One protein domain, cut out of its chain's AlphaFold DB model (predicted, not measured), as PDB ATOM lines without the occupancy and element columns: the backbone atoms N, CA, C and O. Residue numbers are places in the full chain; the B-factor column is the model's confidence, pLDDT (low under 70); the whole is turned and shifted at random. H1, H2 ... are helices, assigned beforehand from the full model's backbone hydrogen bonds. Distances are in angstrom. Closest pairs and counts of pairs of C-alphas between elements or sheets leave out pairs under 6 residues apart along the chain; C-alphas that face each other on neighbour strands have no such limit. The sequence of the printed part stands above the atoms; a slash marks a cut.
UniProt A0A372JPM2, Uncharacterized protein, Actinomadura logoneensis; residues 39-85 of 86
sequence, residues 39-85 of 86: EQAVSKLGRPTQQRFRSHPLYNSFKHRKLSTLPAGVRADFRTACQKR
ATOM      1  N   GLU A  39     -11.607  18.653  85.964       86.00
ATOM      2  CA  GLU A  39     -11.671  17.406  86.733       86.00
ATOM      3  C   GLU A  39     -12.974  17.256  87.531       86.00
ATOM      4  O   GLU A  39     -13.610  16.202  87.496       86.00
ATOM      5  N   GLN A  40     -13.399  18.322  88.211       83.44
ATOM      6  CA  GLN A  40     -14.658  18.351  88.960       83.44
ATOM      7  C   GLN A  40     -15.877  18.269  88.037       83.44
ATOM      8  O   GLN A  40     -16.877  17.645  88.380       83.44
ATOM      9  N   ALA A  41     -15.807  18.872  86.850       82.00
ATOM     10  CA  ALA A  41     -16.857  18.736  85.852       82.00
ATOM     11  C   ALA A  41     -16.916  17.304  85.306       82.00
ATOM     12  O   ALA A  41     -17.994  16.723  85.207       82.00
ATOM     13  N   VAL A  42     -15.755  16.710  85.012       83.62
ATOM     14  CA  VAL A  42     -15.623  15.325  84.556       83.62
ATOM     15  C   VAL A  42     -16.147  14.356  85.616       83.62
ATOM     16  O   VAL A  42     -16.888  13.447  85.260       83.62
ATOM     17  N   SER A  43     -15.870  14.558  86.907       83.31
ATOM     18  CA  SER A  43     -16.372  13.674  87.973       83.31
ATOM     19  C   SER A  43     -17.905  13.636  88.071       83.31
ATOM     20  O   SER A  43     -18.466  12.615  88.474       83.31
ATOM     21  N   LYS A  44     -18.593  14.698  87.624       77.94
ATOM     22  CA  LYS A  44     -20.059  14.742  87.490       77.94
ATOM     23  C   LYS A  44     -20.580  13.994  86.250       77.94
ATOM     24  O   LYS A  44     -21.732  13.563  86.225       77.94
ATOM     25  N   LEU A  45     -19.752  13.784  85.222       78.50
ATOM     26  CA  LEU A  45     -20.126  13.080  83.984       78.50
ATOM     27  C   LEU A  45     -20.156  11.558  84.124       78.50
ATOM     28  O   LEU A  45     -19.636  11.018  85.093       78.50
ATOM     29  N   GLY A  46     -20.722  10.883  83.110       77.44
ATOM     30  CA  GLY A  46     -20.658   9.435  82.814       77.44
ATOM     31  C   GLY A  46     -19.396   8.730  83.277       77.44
ATOM     32  O   GLY A  46     -18.338   9.216  82.929       77.44
ATOM     33  N   ARG A  47     -19.455   7.541  83.901       80.81
ATOM     34  CA  ARG A  47     -18.262   6.660  83.954       80.81
ATOM     35  C   ARG A  47     -17.605   6.461  82.571       80.81
ATOM     36  O   ARG A  47     -16.395   6.661  82.486       80.81
ATOM     37  N   PRO A  48     -18.352   6.174  81.482       79.50
ATOM     38  CA  PRO A  48     -17.746   6.072  80.149       79.50
ATOM     39  C   PRO A  48     -17.138   7.400  79.671       79.50
ATOM     40  O   PRO A  48     -16.038   7.427  79.120       79.50
ATOM     41  N   THR A  49     -17.806   8.527  79.927       78.69
ATOM     42  CA  THR A  49     -17.321   9.856  79.529       78.69
ATOM     43  C   THR A  49     -16.092  10.282  80.334       78.69
ATOM     44  O   THR A  49     -15.144  10.819  79.771       78.69
ATOM     45  N   GLN A  50     -16.066   9.984  81.634       82.94
ATOM     46  CA  GLN A  50     -14.919  10.188  82.515       82.94
ATOM     47  C   GLN A  50     -13.689   9.468  81.999       82.94
ATOM     48  O   GLN A  50     -12.618  10.062  81.926       82.94
ATOM     49  N   GLN A  51     -13.846   8.199  81.626       84.75
ATOM     50  CA  GLN A  51     -12.747   7.397  81.115       84.75
ATOM     51  C   GLN A  51     -12.201   7.971  79.806       84.75
ATOM     52  O   GLN A  51     -10.988   8.088  79.667       84.75
ATOM     53  N   ARG A  52     -13.082   8.439  78.912       83.31
ATOM     54  CA  ARG A  52     -12.700   9.096  77.652       83.31
ATOM     55  C   ARG A  52     -11.949  10.413  77.859       83.31
ATOM     56  O   ARG A  52     -11.000  10.697  77.135       83.31
ATOM     57  N   PHE A  53     -12.354  11.216  78.846       82.62
ATOM     58  CA  PHE A  53     -11.605  12.418  79.218       82.62
ATOM     59  C   PHE A  53     -10.255  12.051  79.828       82.62
ATOM     60  O   PHE A  53      -9.240  12.571  79.387       82.62
ATOM     61  N   ARG A  54     -10.212  11.113  80.779       82.94
ATOM     62  CA  ARG A  54      -8.972  10.680  81.443       82.94
ATOM     63  C   ARG A  54      -7.957  10.045  80.494       82.94
ATOM     64  O   ARG A  54      -6.764  10.170  80.740       82.94
ATOM     65  N   SER A  55      -8.414   9.396  79.424       86.44
ATOM     66  CA  SER A  55      -7.544   8.828  78.390       86.44
ATOM     67  C   SER A  55      -7.010   9.866  77.401       86.44
ATOM     68  O   SER A  55      -6.156   9.537  76.582       86.44
ATOM     69  N   HIS A  56      -7.514  11.104  77.419       83.44
ATOM     70  CA  HIS A  56      -7.052  12.138  76.503       83.44
ATOM     71  C   HIS A  56      -5.676  12.660  76.956       83.44
ATOM     72  O   HIS A  56      -5.546  13.079  78.107       83.44
ATOM     73  N   PRO A  57      -4.654  12.726  76.083       84.50
ATOM     74  CA  PRO A  57      -3.294  13.127  76.475       84.50
ATOM     75  C   PRO A  57      -3.243  14.534  77.086       84.50
ATOM     76  O   PRO A  57      -2.491  14.800  78.018       84.50
ATOM     77  N   LEU A  58      -4.121  15.421  76.619       82.00
ATOM     78  CA  LEU A  58      -4.248  16.782  77.139       82.00
ATOM     79  C   LEU A  58      -4.949  16.867  78.506       82.00
ATOM     80  O   LEU A  58      -4.847  17.885  79.185       82.00
ATOM     81  N   TYR A  59      -5.654  15.827  78.953       83.81
ATOM     82  CA  TYR A  59      -6.447  15.903  80.179       83.81
ATOM     83  C   TYR A  59      -5.600  16.246  81.400       83.81
ATOM     84  O   TYR A  59      -5.967  17.143  82.150       83.81
ATOM     85  N   ASN A  60      -4.430  15.625  81.569       86.44
ATOM     86  CA  ASN A  60      -3.556  15.938  82.702       86.44
ATOM     87  C   ASN A  60      -3.066  17.394  82.706       86.44
ATOM     88  O   ASN A  60      -2.915  17.969  83.782       86.44
ATOM     89  N   SER A  61      -2.887  18.006  81.533       86.38
ATOM     90  CA  SER A  61      -2.473  19.407  81.395       86.38
ATOM     91  C   SER A  61      -3.599  20.395  81.708       86.38
ATOM     92  O   SER A  61      -3.338  21.502  82.177       86.38
ATOM     93  N   PHE A  62      -4.859  20.014  81.466       84.31
ATOM     94  CA  PHE A  62      -6.009  20.909  81.624       84.31
ATOM     95  C   PHE A  62      -6.922  20.561  82.811       84.31
ATOM     96  O   PHE A  62      -7.767  21.377  83.161       84.31
ATOM     97  N   LYS A  63      -6.752  19.421  83.495       84.44
ATOM     98  CA  LYS A  63      -7.658  18.959  84.570       84.44
ATOM     99  C   LYS A  63      -7.863  19.979  85.699       84.44
ATOM    100  O   LYS A  63      -8.971  20.103  86.218       84.44
ATOM    101  N   HIS A  64      -6.829  20.760  86.011       87.00
ATOM    102  CA  HIS A  64      -6.852  21.812  87.034       87.00
ATOM    103  C   HIS A  64      -7.342  23.174  86.520       87.00
ATOM    104  O   HIS A  64      -7.565  24.090  87.312       87.00
ATOM    105  N   ARG A  65      -7.514  23.344  85.203       85.25
ATOM    106  CA  ARG A  65      -8.064  24.578  84.629       85.25
ATOM    107  C   ARG A  65      -9.542  24.695  84.969       85.25
ATOM    108  O   ARG A  65     -10.241  23.698  85.155       85.25
ATOM    109  N   LYS A  66     -10.033  25.932  85.013       84.31
ATOM    110  CA  LYS A  66     -11.457  26.197  85.219       84.31
ATOM    111  C   LYS A  66     -12.236  25.867  83.957       84.31
ATOM    112  O   LYS A  66     -11.844  26.267  82.863       84.31
ATOM    113  N   LEU A  67     -13.390  25.237  84.110       77.38
ATOM    114  CA  LEU A  67     -14.294  24.964  83.000       77.38
ATOM    115  C   LEU A  67     -14.780  26.261  82.323       77.38
ATOM    116  O   LEU A  67     -15.044  26.278  81.126       77.38
ATOM    117  N   SER A  68     -14.837  27.368  83.070       75.94
ATOM    118  CA  SER A  68     -15.160  28.703  82.552       75.94
ATOM    119  C   SER A  68     -14.137  29.244  81.549       75.94
ATOM    120  O   SER A  68     -14.513  30.062  80.717       75.94
ATOM    121  N   THR A  69     -12.888  28.760  81.584       78.69
ATOM    122  CA  THR A  69     -11.841  29.121  80.607       78.69
ATOM    123  C   THR A  69     -11.947  28.352  79.294       78.69
ATOM    124  O   THR A  69     -11.261  28.687  78.333       78.69
ATOM    125  N   LEU A  70     -12.796  27.322  79.235       74.88
ATOM    126  CA  LEU A  70     -13.017  26.568  78.011       74.88
ATOM    127  C   LEU A  70     -13.989  27.297  77.074       74.88
ATOM    128  O   LEU A  70     -14.905  27.984  77.544       74.88
ATOM    129  N   PRO A  71     -13.865  27.075  75.753       78.25
ATOM    130  CA  PRO A  71     -14.827  27.572  74.780       78.25
ATOM    131  C   PRO A  71     -16.253  27.140  75.128       78.25
ATOM    132  O   PRO A  71     -16.485  26.028  75.612       78.25
ATOM    133  N   ALA A  72     -17.229  27.998  74.823       75.25
ATOM    134  CA  ALA A  72     -18.633  27.742  75.134       75.25
ATOM    135  C   ALA A  72     -19.141  26.401  74.572       75.25
ATOM    136  O   ALA A  72     -19.891  25.716  75.268       75.25
ATOM    137  N   GLY A  73     -18.674  26.000  73.382       75.12
ATOM    138  CA  GLY A  73     -19.001  24.710  72.769       75.12
ATOM    139  C   GLY A  73     -18.562  23.514  73.617       75.12
ATOM    140  O   GLY A  73     -19.352  22.610  73.857       75.12
ATOM    141  N   VAL A  74     -17.355  23.557  74.188       76.06
ATOM    142  CA  VAL A  74     -16.862  22.477  75.056       76.06
ATOM    143  C   VAL A  74     -17.704  22.390  76.329       76.06
ATOM    144  O   VAL A  74     -18.115  21.306  76.726       76.06
ATOM    145  N   ARG A  75     -18.047  23.527  76.949       75.62
ATOM    146  CA  ARG A  75     -18.933  23.550  78.132       75.62
ATOM    147  C   ARG A  75     -20.334  23.005  77.820       75.62
ATOM    148  O   ARG A  75     -20.946  22.376  78.683       75.62
ATOM    149  N   ALA A  76     -20.843  23.247  76.612       76.88
ATOM    150  CA  ALA A  76     -22.110  22.687  76.156       76.88
ATOM    151  C   ALA A  76     -22.029  21.160  76.017       76.88
ATOM    152  O   ALA A  76     -22.956  20.476  76.433       76.88
ATOM    153  N   ASP A  77     -20.902  20.620  75.550       78.06
ATOM    154  CA  ASP A  77     -20.648  19.174  75.507       78.06
ATOM    155  C   ASP A  77     -20.700  18.532  76.899       78.06
ATOM    156  O   ASP A  77     -21.369  17.518  77.096       78.06
ATOM    157  N   PHE A  78     -20.083  19.168  77.905       76.38
ATOM    158  CA  PHE A  78     -20.200  18.744  79.307       76.38
ATOM    159  C   PHE A  78     -21.663  18.723  79.771       76.38
ATOM    160  O   PHE A  78     -22.118  17.747  80.373       76.38
ATOM    161  N   ARG A  79     -22.426  19.773  79.447       76.62
ATOM    162  CA  ARG A  79     -23.856  19.871  79.768       76.62
ATOM    163  C   ARG A  79     -24.669  18.766  79.097       76.62
ATOM    164  O   ARG A  79     -25.424  18.080  79.781       76.62
ATOM    165  N   THR A  80     -24.470  18.543  77.804       78.62
ATOM    166  CA  THR A  80     -25.148  17.498  77.030       78.62
ATOM    167  C   THR A  80     -24.791  16.104  77.537       78.62
ATOM    168  O   THR A  80     -25.676  15.276  77.735       78.62
ATOM    169  N   ALA A  81     -23.513  15.836  77.816       75.50
ATOM    170  CA  ALA A  81     -23.061  14.557  78.359       75.50
ATOM    171  C   ALA A  81     -23.611  14.282  79.769       75.50
ATOM    172  O   ALA A  81     -23.850  13.129  80.123       75.50
ATOM    173  N   CYS A  82     -23.826  15.330  80.565       74.25
ATOM    174  CA  CYS A  82     -24.472  15.240  81.869       74.25
ATOM    175  C   CYS A  82     -25.986  14.995  81.747       74.25
ATOM    176  O   CYS A  82     -26.528  14.181  82.484       74.25
ATOM    177  N   GLN A  83     -26.670  15.620  80.782       72.06
ATOM    178  CA  GLN A  83     -28.103  15.396  80.538       72.06
ATOM    179  C   GLN A  83     -28.405  14.010  79.946       72.06
ATOM    180  O   GLN A  83     -29.393  13.396  80.332       72.06
ATOM    181  N   LYS A  84     -27.521  13.479  79.089       67.06
ATOM    182  CA  LYS A  84     -27.599  12.114  78.524       67.06
ATOM    183  C   LYS A  84     -27.386  10.985  79.551       67.06
ATOM    184  O   LYS A  84     -27.355   9.822  79.171       67.06
ATOM    185  N   ARG A  85     -27.165  11.313  80.831       55.16
ATOM    186  CA  ARG A  85     -27.113  10.348  81.948       55.16
ATOM    187  C   ARG A  85     -28.502   9.928  82.447       55.16
ATOM    188  O   ARG A  85     -28.548   9.031  83.285       55.16
TER     189      ARG A  85
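Overview. This is residues 39 to 85 of the 86 residues of an uncharacterized protein of Actinomadura logoneensis (UniProt A0A372JPM2). The longest helix, H4, comes together near its last residues with the helical hairpin of H1 and H2, while H3 and the link of residues 63 to 71 bend round from H2 to the start of H4. The printed part has 47 residues with four named helices, H1 to H4 along the chain, and no named strand: all helix. It is compact, with a radius of gyration of the C-alphas of 10.0 A and spans of 26 by 22 by 15 A.

Arrangement. Start at H4, residues 72 to 83; with residues 78 to 82 alone it only just touches H1, residues 39 to 44, with 3 pairs of C-alphas within 8 A, closest Lys 44 and Cys 82, 7.2 A. H1 touches H2, residues 47 to 54, at C-alphas 42 and 50, their closest, 5.6 A; this hairpin runs opposite ways at a shallow tilt of 12 degrees. H3, residues 59 to 62, is close to but not clearly touching H2, and apart from H4. In H1, H2 and H4 every O i to N i+4 pair is within hydrogen-bond range; H3 is too short for one.

Along the chain. Find C-alpha 72 at (-18.633, 27.742, 75.134); H4 runs 16.5 A to C-alpha 83. H1 begins at (-11.671, 17.406, 86.733); H2 spans 10.4 A.

Size, cuts and confidence. The printed part has no cut and no long link; residues 84 to 85 are under pLDDT 70.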